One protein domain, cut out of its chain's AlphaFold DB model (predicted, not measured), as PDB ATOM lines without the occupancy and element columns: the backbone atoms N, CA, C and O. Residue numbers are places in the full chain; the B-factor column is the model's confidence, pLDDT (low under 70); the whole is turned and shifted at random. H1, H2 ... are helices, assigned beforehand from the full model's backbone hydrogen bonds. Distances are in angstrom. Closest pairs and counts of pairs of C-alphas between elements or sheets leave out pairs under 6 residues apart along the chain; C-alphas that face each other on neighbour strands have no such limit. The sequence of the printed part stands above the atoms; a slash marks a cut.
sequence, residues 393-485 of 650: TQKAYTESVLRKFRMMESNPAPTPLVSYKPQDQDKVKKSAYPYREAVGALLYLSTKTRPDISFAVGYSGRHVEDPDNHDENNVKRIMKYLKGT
ATOM      1  N   THR A 393      -0.453  13.921 -47.513       95.75
ATOM      2  CA  THR A 393       0.598  13.461 -46.592       95.75
ATOM      3  C   THR A 393       1.190  14.629 -45.794       95.75
ATOM      4  O   THR A 393       0.840  15.793 -45.993       95.75
ATOM      5  N   GLN A 394       2.062  14.319 -44.832       95.19
ATOM      6  CA  GLN A 394       2.865  15.295 -44.084       95.19
ATOM      7  C   GLN A 394       4.282  14.757 -43.887       95.19
ATOM      8  O   GLN A 394       4.774  14.657 -42.758       95.19
ATOM      9  N   LYS A 395       4.924  14.328 -44.975       94.88
ATOM     10  CA  LYS A 395       6.203  13.625 -44.905       94.88
ATOM     11  C   LYS A 395       7.299  14.538 -44.371       94.88
ATOM     12  O   LYS A 395       7.934  14.170 -43.384       94.88
ATOM     13  N   ALA A 396       7.470  15.742 -44.925       93.31
ATOM     14  CA  ALA A 396       8.519  16.660 -44.478       93.31
ATOM     15  C   ALA A 396       8.322  17.080 -43.015       93.31
ATOM     16  O   ALA A 396       9.282  17.140 -42.243       93.31
ATOM     17  N   TYR A 397       7.071  17.306 -42.592       94.88
ATOM     18  CA  TYR A 397       6.781  17.592 -41.187       94.88
ATOM     19  C   TYR A 397       7.104  16.389 -40.294       94.88
ATOM     20  O   TYR A 397       7.773  16.558 -39.276       94.88
ATOM     21  N   THR A 398       6.714  15.172 -40.688       95.75
ATOM     22  CA  THR A 398       7.032  13.949 -39.934       95.75
ATOM     23  C   THR A 398       8.543  13.772 -39.782       95.75
ATOM     24  O   THR A 398       9.021  13.549 -38.672       95.75
ATOM     25  N   GLU A 399       9.317  13.952 -40.854       95.31
ATOM     26  CA  GLU A 399      10.782  13.909 -40.807       95.31
ATOM     27  C   GLU A 399      11.361  14.988 -39.881       95.31
ATOM     28  O   GLU A 399      12.261  14.702 -39.092       95.31
ATOM     29  N   SER A 400      10.824  16.212 -39.915       94.81
ATOM     30  CA  SER A 400      11.263  17.292 -39.020       94.81
ATOM     31  C   SER A 400      11.025  16.955 -37.542       94.81
ATOM     32  O   SER A 400      11.906  17.178 -36.708       94.81
ATOM     33  N   VAL A 401       9.880  16.339 -37.222       94.88
ATOM     34  CA  VAL A 401       9.538  15.873 -35.872       94.88
ATOM     35  C   VAL A 401      10.501  14.768 -35.445       94.88
ATOM     36  O   VAL A 401      11.098  14.849 -34.371       94.88
ATOM     37  N   LEU A 402      10.729  13.769 -36.296       95.69
ATOM     38  CA  LEU A 402      11.658  12.681 -35.997       95.69
ATOM     39  C   LEU A 402      13.096  13.183 -35.809       95.69
ATOM     40  O   LEU A 402      13.775  12.720 -34.896       95.69
ATOM     41  N   ARG A 403      13.570  14.152 -36.606       95.00
ATOM     42  CA  ARG A 403      14.897  14.773 -36.417       95.00
ATOM     43  C   ARG A 403      14.980  15.514 -35.088       95.00
ATOM     44  O   ARG A 403      15.923  15.296 -34.331       95.00
ATOM     45  N   LYS A 404      13.970  16.331 -34.779       94.25
ATOM     46  CA  LYS A 404      13.902  17.125 -33.544       94.25
ATOM     47  C   LYS A 404      14.023  16.263 -32.288       94.25
ATOM     48  O   LYS A 404      14.752  16.626 -31.371       94.25
ATOM     49  N   PHE A 405      13.362  15.106 -32.267       94.12
ATOM     50  CA  PHE A 405      13.388  14.186 -31.124       94.12
ATOM     51  C   PHE A 405      14.413  13.045 -31.262       94.12
ATOM     52  O   PHE A 405      14.381  12.112 -30.466       94.12
ATOM     53  N   ARG A 406      15.342  13.125 -32.231       93.62
ATOM     54  CA  ARG A 406      16.425  12.144 -32.471       93.62
ATOM     55  C   ARG A 406      15.930  10.712 -32.738       93.62
ATOM     56  O   ARG A 406      16.519   9.739 -32.282       93.62
ATOM     57  N   MET A 407      14.849  10.589 -33.505       94.50
ATOM     58  CA  MET A 407      14.180   9.325 -33.833       94.50
ATOM     59  C   MET A 407      14.317   8.900 -35.305       94.50
ATOM     60  O   MET A 407      13.775   7.858 -35.672       94.50
ATOM     61  N   MET A 408      15.036   9.648 -36.152       92.06
ATOM     62  CA  MET A 408      15.238   9.276 -37.569       92.06
ATOM     63  C   MET A 408      15.948   7.929 -37.738       92.06
ATOM     64  O   MET A 408      15.474   7.072 -38.480       92.06
ATOM     65  N   GLU A 409      17.012   7.704 -36.965       90.69
ATOM     66  CA  GLU A 409      17.823   6.478 -37.019       90.69
ATOM     67  C   GLU A 409      17.214   5.317 -36.217       90.69
ATOM     68  O   GLU A 409      17.832   4.275 -36.018       90.69
ATOM     69  N   SER A 410      15.986   5.475 -35.714       91.88
ATOM     70  CA  SER A 410      15.345   4.441 -34.906       91.88
ATOM     71  C   SER A 410      14.832   3.270 -35.756       91.88
ATOM     72  O   SER A 410      14.442   3.421 -36.921       91.88
ATOM     73  N   ASN A 411      14.795   2.072 -35.167       93.75
ATOM     74  CA  ASN A 411      14.183   0.910 -35.810       93.75
ATOM     75  C   ASN A 411      12.653   1.071 -35.880       93.75
ATOM     76  O   ASN A 411      12.050   1.421 -34.859       93.75
ATOM     77  N   PRO A 412      12.019   0.807 -37.043       95.06
ATOM     78  CA  PRO A 412      10.577   0.951 -37.193       95.06
ATOM     79  C   PRO A 412       9.790   0.048 -36.240       95.06
ATOM     80  O   PRO A 412      10.157  -1.104 -36.017       95.06
ATOM     81  N   ALA A 413       8.672   0.552 -35.719       94.12
ATOM     82  CA  ALA A 413       7.707  -0.253 -34.971       94.12
ATOM     83  C   ALA A 413       6.497  -0.592 -35.863       94.12
ATOM     84  O   ALA A 413       6.077   0.257 -36.647       94.12
ATOM     85  N   PRO A 414       5.892  -1.788 -35.744       93.06
ATOM     86  CA  PRO A 414       4.743  -2.176 -36.567       93.06
ATOM     87  C   PRO A 414       3.431  -1.497 -36.140       93.06
ATOM     88  O   PRO A 414       2.510  -1.388 -36.943       93.06
ATOM     89  N   THR A 415       3.340  -1.040 -34.887       93.88
ATOM     90  CA  THR A 415       2.155  -0.390 -34.306       93.88
ATOM     91  C   THR A 415       2.565   0.785 -33.414       93.88
ATOM     92  O   THR A 415       3.639   0.730 -32.801       93.88
ATOM     93  N   PRO A 416       1.721   1.824 -33.276       93.56
ATOM     94  CA  PRO A 416       2.033   3.004 -32.470       93.56
ATOM     95  C   PRO A 416       2.005   2.731 -30.956       93.56
ATOM     96  O   PRO A 416       2.751   3.360 -30.216       93.56
ATOM     97  N   LEU A 417       1.212   1.754 -30.502       91.00
ATOM     98  CA  LEU A 417       1.147   1.280 -29.115       91.00
ATOM     99  C   LEU A 417       1.196  -0.252 -29.050       91.00
ATOM    100  O   LEU A 417       0.963  -0.933 -30.051       91.00
ATOM    101  N   VAL A 418       1.525  -0.791 -27.876       85.56
ATOM    102  CA  VAL A 418       1.510  -2.235 -27.585       85.56
ATOM    103  C   VAL A 418       0.229  -2.572 -26.821       85.56
ATOM    104  O   VAL A 418      -0.190  -1.803 -25.962       85.56
ATOM    105  N   SER A 419      -0.395  -3.715 -27.116       71.00
ATOM    106  CA  SER A 419      -1.616  -4.169 -26.424       71.00
ATOM    107  C   SER A 419      -1.363  -4.742 -25.019       71.00
ATOM    108  O   SER A 419      -2.302  -4.879 -24.241       71.00
ATOM    109  N   TYR A 420      -0.112  -5.074 -24.680       60.56
ATOM    110  CA  TYR A 420       0.299  -5.658 -23.401       60.56
ATOM    111  C   TYR A 420       0.992  -4.618 -22.510       60.56
ATOM    112  O   TYR A 420       1.880  -3.899 -22.975       60.56
ATOM    113  N   LYS A 421       0.606  -4.557 -21.229       57.06
ATOM    114  CA  LYS A 421       1.279  -3.738 -20.211       57.06
ATOM    115  C   LYS A 421       2.466  -4.513 -19.625       57.06
ATOM    116  O   LYS A 421       2.243  -5.611 -19.117       57.06
ATOM    117  N   PRO A 422       3.696  -3.976 -19.630       47.28
ATOM    118  CA  PRO A 422       4.739  -4.462 -18.732       47.28
ATOM    119  C   PRO A 422       4.277  -4.325 -17.269       47.28
ATOM    120  O   PRO A 422       3.533  -3.394 -16.956       47.28
ATOM    121  N   GLN A 423       4.698  -5.250 -16.400       44.69
ATOM    122  CA  GLN A 423       4.530  -5.132 -14.945       44.69
ATOM    123  C   GLN A 423       5.152  -3.825 -14.436       44.69
ATOM    124  O   GLN A 423       6.142  -3.359 -15.005       44.69
ATOM    125  N   ASP A 424       4.547  -3.265 -13.383       44.00
ATOM    126  CA  ASP A 424       4.975  -2.037 -12.715       44.00
ATOM    127  C   ASP A 424       6.490  -2.056 -12.473       44.00
ATOM    128  O   ASP A 424       7.005  -2.853 -11.691       44.00
ATOM    129  N   GLN A 425       7.208  -1.185 -13.181       48.88
ATOM    130  CA  GLN A 425       8.556  -0.795 -12.796       48.88
ATOM    131  C   GLN A 425       8.443   0.482 -11.978       48.88
ATOM    132  O   GLN A 425       7.652   1.368 -12.314       48.88
ATOM    133  N   ASP A 426       9.227   0.550 -10.903       47.12
ATOM    134  CA  ASP A 426       9.255   1.663  -9.962       47.12
ATOM    135  C   ASP A 426       9.221   3.022 -10.674       47.12
ATOM    136  O   ASP A 426       9.931   3.257 -11.658       47.12
ATOM    137  N   LYS A 427       8.396   3.939 -10.149       53.62
ATOM    138  CA  LYS A 427       8.330   5.341 -10.581       53.62
ATOM    139  C   LYS A 427       9.686   6.022 -10.350       53.62
ATOM    140  O   LYS A 427       9.900   6.679  -9.333       53.62
ATOM    141  N   VAL A 428      10.617   5.878 -11.287       55.94
ATOM    142  CA  VAL A 428      11.889   6.609 -11.279       55.94
ATOM    143  C   VAL A 428      11.697   7.986 -11.934       55.94
ATOM    144  O   VAL A 428      10.986   8.125 -12.924       55.94
ATOM    145  N   LYS A 429      12.328   8.998 -11.320       59.75
ATOM    146  CA  LYS A 429      12.257  10.455 -11.564       59.75
ATOM    147  C   LYS A 429      12.104  10.928 -13.020       59.75
ATOM    148  O   LYS A 429      12.718  10.390 -13.935       59.75
ATOM    149  N   LYS A 430      11.428  12.086 -13.135       57.78
ATOM    150  CA  LYS A 430      11.309  12.981 -14.303       57.78
ATOM    151  C   LYS A 430      12.554  12.985 -15.194       57.78
ATOM    152  O   LYS A 430      13.571  13.597 -14.869       57.78
ATOM    153  N   SER A 431      12.415  12.346 -16.348       63.78
ATOM    154  CA  SER A 431      13.291  12.512 -17.502       63.78
ATOM    155  C   SER A 431      13.276  13.970 -17.982       63.78
ATOM    156  O   SER A 431      12.239  14.631 -17.962       63.78
ATOM    157  N   ALA A 432      14.419  14.475 -18.453       75.00
ATOM    158  CA  ALA A 432      14.518  15.778 -19.121       75.00
ATOM    159  C   ALA A 432      13.917  15.770 -20.546       75.00
ATOM    160  O   ALA A 432      14.064  16.741 -21.290       75.00
ATOM    161  N   TYR A 433      13.276  14.670 -20.958       83.56
ATOM    162  CA  TYR A 433      12.645  14.555 -22.263       83.56
ATOM    163  C   TYR A 433      11.524  15.598 -22.427       83.56
ATOM    164  O   TYR A 433      10.655  15.710 -21.557       83.56
ATOM    165  N   PRO A 434      11.488  16.349 -23.544       90.06
ATOM    166  CA  PRO A 434      10.465  17.362 -23.814       90.06
ATOM    167  C   PRO A 434       9.108  16.724 -24.183       90.06
ATOM    168  O   PRO A 434       8.602  16.867 -25.295       90.06
ATOM    169  N   TYR A 435       8.498  16.013 -23.231       91.44
ATOM    170  CA  TYR A 435       7.311  15.179 -23.434       91.44
ATOM    171  C   TYR A 435       6.112  15.961 -23.976       91.44
ATOM    172  O   TYR A 435       5.532  15.597 -24.998       91.44
ATOM    173  N   ARG A 436       5.774  17.085 -23.333       92.38
ATOM    174  CA  ARG A 436       4.664  17.957 -23.746       92.38
ATOM    175  C   ARG A 436       4.824  18.458 -25.180       92.38
ATOM    176  O   ARG A 436       3.852  18.528 -25.927       92.38
ATOM    177  N   GLU A 437       6.050  18.797 -25.566       93.31
ATOM    178  CA  GLU A 437       6.361  19.259 -26.916       93.31
ATOM    179  C   GLU A 437       6.249  18.121 -27.939       93.31
ATOM    180  O   GLU A 437       5.686  18.316 -29.016       93.31
ATOM    181  N   ALA A 438       6.723  16.920 -27.586       94.75
ATOM    182  CA  ALA A 438       6.608  15.725 -28.417       94.75
ATOM    183  C   ALA A 438       5.146  15.335 -28.666       94.75
ATOM    184  O   ALA A 438       4.747  15.150 -29.817       94.75
ATOM    185  N   VAL A 439       4.324  15.277 -27.613       95.00
ATOM    186  CA  VAL A 439       2.887  14.999 -27.738       95.00
ATOM    187  C   VAL A 439       2.192  16.074 -28.573       95.00
ATOM    188  O   VAL A 439       1.406  15.735 -29.453       95.00
ATOM    189  N   GLY A 440       2.515  17.357 -28.371       94.38
ATOM    190  CA  GLY A 440       1.962  18.453 -29.173       94.38
ATOM    191  C   GLY A 440       2.287  18.335 -30.667       94.38
ATOM    192  O   GLY A 440       1.406  18.518 -31.508       94.38
ATOM    193  N   ALA A 441       3.523  17.964 -31.010       94.88
ATOM    194  CA  ALA A 441       3.931  17.735 -32.398       94.88
ATOM    195  C   ALA A 441       3.205  16.534 -33.033       94.88
ATOM    196  O   ALA A 441       2.751  16.601 -34.177       94.88
ATOM    197  N   LEU A 442       3.044  15.439 -32.284       96.38
ATOM    198  CA  LEU A 442       2.312  14.256 -32.746       96.38
ATOM    199  C   LEU A 442       0.802  14.516 -32.870       96.38
ATOM    200  O   LEU A 442       0.161  13.980 -33.774       96.38
ATOM    201  N   LEU A 443       0.235  15.370 -32.013       94.75
ATOM    202  CA  LEU A 443      -1.171  15.766 -32.084       94.75
ATOM    203  C   LEU A 443      -1.472  16.489 -33.399       94.75
ATOM    204  O   LEU A 443      -2.487  16.200 -34.039       94.75
ATOM    205  N   TYR A 444      -0.562  17.354 -33.854       93.38
ATOM    206  CA  TYR A 444      -0.685  18.014 -35.154       93.38
ATOM    207  C   TYR A 444      -0.755  17.007 -36.313       93.38
ATOM    208  O   TYR A 444      -1.655  17.097 -37.143       93.38
ATOM    209  N   LEU A 445       0.115  15.989 -36.330       94.56
ATOM    210  CA  LEU A 445       0.050  14.905 -37.325       94.56
ATOM    211  C   LEU A 445      -1.280  14.146 -37.257       94.56
ATOM    212  O   LEU A 445      -1.930  13.924 -38.281       94.56
ATOM    213  N   SER A 446      -1.689  13.775 -36.040       95.00
ATOM    214  CA  SER A 446      -2.873  12.942 -35.813       95.00
ATOM    215  C   SER A 446      -4.180  13.605 -36.233       95.00
ATOM    216  O   SER A 446      -5.119  12.918 -36.609       95.00
ATOM    217  N   THR A 447      -4.240  14.937 -36.191       91.19
ATOM    218  CA  THR A 447      -5.440  15.721 -36.525       91.19
ATOM    219  C   THR A 447      -5.488  16.133 -37.991       91.19
ATOM    220  O   THR A 447      -6.563  16.406 -38.516       91.19
ATOM    221  N   LYS A 448      -4.334  16.181 -38.665       91.88
ATOM    222  CA  LYS A 448      -4.226  16.633 -40.053       91.88
ATOM    223  C   LYS A 448      -4.306  15.483 -41.054       91.88
ATOM    224  O   LYS A 448      -5.156  15.513 -41.938       91.88
ATOM    225  N   THR A 449      -3.431  14.483 -40.931       94.81
ATOM    226  CA  THR A 449      -3.266  13.444 -41.973       94.81
ATOM    227  C   THR A 449      -3.075  12.022 -41.456       94.81
ATOM    228  O   THR A 449      -3.094  11.086 -42.256       94.81
ATOM    229  N   ARG A 450      -2.890  11.830 -40.144       95.88
ATOM    230  CA  ARG A 450      -2.559  10.531 -39.539       95.88
ATOM    231  C   ARG A 450      -3.625  10.050 -38.547       95.88
ATOM    232  O   ARG A 450      -3.357   9.980 -37.346       95.88
ATOM    233  N   PRO A 451      -4.832   9.681 -39.020       96.69
ATOM    234  CA  PRO A 451      -5.881   9.137 -38.155       96.69
ATOM    235  C   PRO A 451      -5.413   7.929 -37.341       96.69
ATOM    236  O   PRO A 451      -5.752   7.796 -36.168       96.69
ATOM    237  N   ASP A 452      -4.578   7.087 -37.939       96.62
ATOM    238  CA  ASP A 452      -4.078   5.825 -37.401       96.62
ATOM    239  C   ASP A 452      -3.269   5.939 -36.096       96.62
ATOM    240  O   ASP A 452      -3.121   4.947 -35.384       96.62
ATOM    241  N   ILE A 453      -2.758   7.127 -35.755       96.69
ATOM    242  CA  ILE A 453      -2.062   7.369 -34.478       96.69
ATOM    243  C   ILE A 453      -2.930   8.093 -33.442       96.69
ATOM    244  O   ILE A 453      -2.466   8.321 -32.328       96.69
ATOM    245  N   SER A 454      -4.171   8.465 -33.773       96.00
ATOM    246  CA  SER A 454      -4.993   9.362 -32.942       96.00
ATOM    247  C   SER A 454      -5.235   8.819 -31.539       96.00
ATOM    248  O   SER A 454      -5.075   9.555 -30.568       96.00
ATOM    249  N   PHE A 455      -5.557   7.526 -31.415       95.19
ATOM    250  CA  PHE A 455      -5.704   6.895 -30.103       95.19
ATOM    251  C   PHE A 455      -4.397   6.925 -29.317       95.19
ATOM    252  O   PHE A 455      -4.383   7.308 -28.152       95.19
ATOM    253  N   ALA A 456      -3.285   6.572 -29.963       94.62
ATOM    254  CA  ALA A 456      -1.988   6.503 -29.309       94.62
ATOM    255  C   ALA A 456      -1.526   7.860 -28.772       94.62
ATOM    256  O   ALA A 456      -1.086   7.964 -27.630       94.62
ATOM    257  N   VAL A 457      -1.684   8.910 -29.576       94.88
ATOM    258  CA  VAL A 457      -1.366  10.279 -29.166       94.88
ATOM    259  C   VAL A 457      -2.332  10.766 -28.089       94.88
ATOM    260  O   VAL A 457      -1.894  11.366 -27.111       94.88
ATOM    261  N   GLY A 458      -3.630  10.480 -28.228       91.88
ATOM    262  CA  GLY A 458      -4.643  10.835 -27.236       91.88
ATOM    263  C   GLY A 458      -4.442  10.133 -25.891       91.88
ATOM    264  O   GLY A 458      -4.701  10.734 -24.852       91.88
ATOM    265  N   TYR A 459      -3.953   8.891 -25.897       90.50
ATOM    266  CA  TYR A 459      -3.580   8.143 -24.699       90.50
ATOM    267  C   TYR A 459      -2.370   8.780 -24.006       90.50
ATOM    268  O   TYR A 459      -2.479   9.141 -22.837       90.50
ATOM    269  N   SER A 460      -1.278   9.029 -24.737       90.94
ATOM    270  CA  SER A 460      -0.096   9.743 -24.221       90.94
ATOM    271  C   SER A 460      -0.432  11.160 -23.727       90.94
ATOM    272  O   SER A 460       0.098  11.644 -22.733       90.94
ATOM    273  N   GLY A 461      -1.396  11.827 -24.367       89.69
ATOM    274  CA  GLY A 461      -1.896  13.140 -23.957       89.69
ATOM    275  C   GLY A 461      -2.458  13.201 -22.533       89.69
ATOM    276  O   GLY A 461      -2.486  14.280 -21.943       89.69
ATOM    277  N   ARG A 462      -2.879  12.065 -21.961       87.75
ATOM    278  CA  ARG A 462      -3.484  11.993 -20.619       87.75
ATOM    279  C   ARG A 462      -2.473  12.239 -19.496       87.75
ATOM    280  O   ARG A 462      -2.890  12.662 -18.425       87.75
ATOM    281  N   HIS A 463      -1.183  12.015 -19.746       83.44
ATOM    282  CA  HIS A 463      -0.113  12.111 -18.743       83.44
ATOM    283  C   HIS A 463       0.843  13.289 -19.005       83.44
ATOM    284  O   HIS A 463       1.952  13.329 -18.492       83.44
ATOM    285  N   VAL A 464       0.434  14.285 -19.805       86.69
ATOM    286  CA  VAL A 464       1.296  15.422 -20.196       86.69
ATOM    287  C   VAL A 464       1.785  16.262 -19.010       86.69
ATOM    288  O   VAL A 464       2.850  16.873 -19.104       86.69
ATOM    289  N   GLU A 465       1.021  16.316 -17.918       85.00
ATOM    290  CA  GLU A 465       1.385  17.073 -16.713       85.00
ATOM    291  C   GLU A 465       2.446  16.361 -15.860       85.00
ATOM    292  O   GLU A 465       3.317  17.028 -15.295       85.00
ATOM    293  N   ASP A 466       2.406  15.027 -15.803       83.12
ATOM    294  CA  ASP A 466       3.325  14.204 -15.009       83.12
ATOM    295  C   ASP A 466       3.605  12.854 -15.705       83.12
ATOM    296  O   ASP A 466       3.024  11.835 -15.330       83.12
ATOM    297  N   PRO A 467       4.444  12.845 -16.763       85.44
ATOM    298  CA  PRO A 467       4.739  11.637 -17.530       85.44
ATOM    299  C   PRO A 467       5.772  10.754 -16.823       85.44
ATOM    300  O   PRO A 467       6.734  11.256 -16.231       85.44
ATOM    301  N   ASP A 468       5.628   9.439 -16.967       84.19
ATOM    302  CA  ASP A 468       6.613   8.459 -16.500       84.19
ATOM    303  C   ASP A 468       7.510   7.907 -17.637       84.19
ATOM    304  O   ASP A 468       7.419   8.291 -18.810       84.19
ATOM    305  N   ASN A 469       8.428   6.991 -17.301       84.56
ATOM    306  CA  ASN A 469       9.310   6.356 -18.291       84.56
ATOM    307  C   ASN A 469       8.543   5.490 -19.306       84.56
ATOM    308  O   ASN A 469       8.988   5.313 -20.444       84.56
ATOM    309  N   HIS A 470       7.402   4.923 -18.912       84.94
ATOM    310  CA  HIS A 470       6.558   4.139 -19.803       84.94
ATOM    311  C   HIS A 470       5.878   5.045 -20.840       84.94
ATOM    312  O   HIS A 470       5.872   4.724 -22.030       84.94
ATOM    313  N   ASP A 471       5.402   6.216 -20.425       88.06
ATOM    314  CA  ASP A 471       4.854   7.247 -21.299       88.06
ATOM    315  C   ASP A 471       5.879   7.744 -22.318       88.06
ATOM    316  O   ASP A 471       5.576   7.844 -23.513       88.06
ATOM    317  N   GLU A 472       7.112   8.017 -21.881       89.81
ATOM    318  CA  GLU A 472       8.195   8.404 -22.787       89.81
ATOM    319  C   GLU A 472       8.461   7.307 -23.832       89.81
ATOM    320  O   GLU A 472       8.583   7.585 -25.032       89.81
ATOM    321  N   ASN A 473       8.489   6.044 -23.400       90.88
ATOM    322  CA  ASN A 473       8.655   4.903 -24.296       90.88
ATOM    323  C   ASN A 473       7.485   4.752 -25.279       90.88
ATOM    324  O   ASN A 473       7.717   4.425 -26.447       90.88
ATOM    325  N   ASN A 474       6.253   5.046 -24.858       92.00
ATOM    326  CA  ASN A 474       5.080   5.058 -25.731       92.00
ATOM    327  C   ASN A 474       5.200   6.140 -26.811       92.00
ATOM    328  O   ASN A 474       5.045   5.844 -27.995       92.00
ATOM    329  N   VAL A 475       5.569   7.371 -26.446       94.62
ATOM    330  CA  VAL A 475       5.789   8.461 -27.413       94.62
ATOM    331  C   VAL A 475       6.910   8.117 -28.397       94.62
ATOM    332  O   VAL A 475       6.740   8.255 -29.613       94.62
ATOM    333  N   LYS A 476       8.031   7.576 -27.905       94.44
ATOM    334  CA  LYS A 476       9.121   7.074 -28.755       94.44
ATOM    335  C   LYS A 476       8.649   5.953 -29.682       94.44
ATOM    336  O   LYS A 476       9.063   5.901 -30.838       94.44
ATOM    337  N   ARG A 477       7.770   5.059 -29.226       95.31
ATOM    338  CA  ARG A 477       7.199   4.004 -30.073       95.31
ATOM    339  C   ARG A 477       6.329   4.573 -31.194       95.31
ATOM    340  O   ARG A 477       6.480   4.124 -32.328       95.31
ATOM    341  N   ILE A 478       5.491   5.575 -30.919       96.88
ATOM    342  CA  ILE A 478       4.704   6.265 -31.957       96.88
ATOM    343  C   ILE A 478       5.644   6.828 -33.031       96.88
ATOM    344  O   ILE A 478       5.414   6.630 -34.222       96.88
ATOM    345  N   MET A 479       6.753   7.452 -32.627       97.19
ATOM    346  CA  MET A 479       7.767   7.965 -33.555       97.19
ATOM    347  C   MET A 479       8.451   6.850 -34.368       97.19
ATOM    348  O   MET A 479       8.592   6.982 -35.582       97.19
ATOM    349  N   LYS A 480       8.798   5.714 -33.745       96.88
ATOM    350  CA  LYS A 480       9.307   4.524 -34.461       96.88
ATOM    351  C   LYS A 480       8.304   4.007 -35.495       96.88
ATOM    352  O   LYS A 480       8.686   3.605 -36.590       96.88
ATOM    353  N   TYR A 481       7.017   4.016 -35.166       97.31
ATOM    354  CA  TYR A 481       5.960   3.624 -36.094       97.31
ATOM    355  C   TYR A 481       5.832   4.605 -37.274       97.31
ATOM    356  O   TYR A 481       5.767   4.186 -38.433       97.31
ATOM    357  N   LEU A 482       5.880   5.912 -37.002       96.94
ATOM    358  CA  LEU A 482       5.886   6.953 -38.034       96.94
ATOM    359  C   LEU A 482       7.084   6.819 -38.982       96.94
ATOM    360  O   LEU A 482       6.907   6.928 -40.193       96.94
ATOM    361  N   LYS A 483       8.270   6.483 -38.458       96.44
ATOM    362  CA  LYS A 483       9.475   6.217 -39.260       96.44
ATOM    363  C   LYS A 483       9.268   5.091 -40.278       96.44
ATOM    364  O   LYS A 483       9.753   5.184 -41.400       96.44
ATOM    365  N   GLY A 484       8.518   4.046 -39.922       94.62
ATOM    366  CA  GLY A 484       8.154   2.961 -40.844       94.62
ATOM    367  C   GLY A 484       7.030   3.306 -41.830       94.62
ATOM    368  O   GLY A 484       6.791   2.559 -42.772       94.62
ATOM    369  N   THR A 485       6.324   4.419 -41.621       95.44
ATOM    370  CA  THR A 485       5.092   4.776 -42.346       95.44
ATOM    371  C   THR A 485       5.120   6.208 -42.892       95.44
ATOM    372  O   THR A 485       4.074   6.829 -43.049       95.44
TER     373      THR A 485
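Overview. This is residues 393 to 485 of the 650 residues of the protein "Integrase catalytic domain-containing protein" of Nesidiocoris tenuis (UniProt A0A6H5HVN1). What is it? H1 to H4 form an all-helix, up-and-down bundle, each running against the one before, with residues 405 to 434 a wide loop between H1 and H2. How large? The printed part has 93 residues and is compact, radius of gyration of the C-alphas 12.6 A, with spans of 39, 26 and 25 A.

Along the chain. Where first? H1 is residues 395 to 404, from C-alpha 395 at (6.203, 13.625, -44.905). What next? H2 is residues 435 to 448, H3 451 to 463, and H4 469 to 484, 22.8 A long, ending at (8.154, 2.961, -40.844).

Arrangement. What touches H4, the hub? H1, H2 and H3 do. In its hairpin with H3, the closest C-alphas, of Ser 460 and Asp 471, are 6.3 A apart. What of backbones? Every O i to N i+4 pair is within hydrogen-bond range in H1, H2 and H4; in H3 5 of 9 are.

Size, cuts and confidence. Any cut? The printed part has none. Low confidence? Residues 420 to 431 have pLDDT under 70.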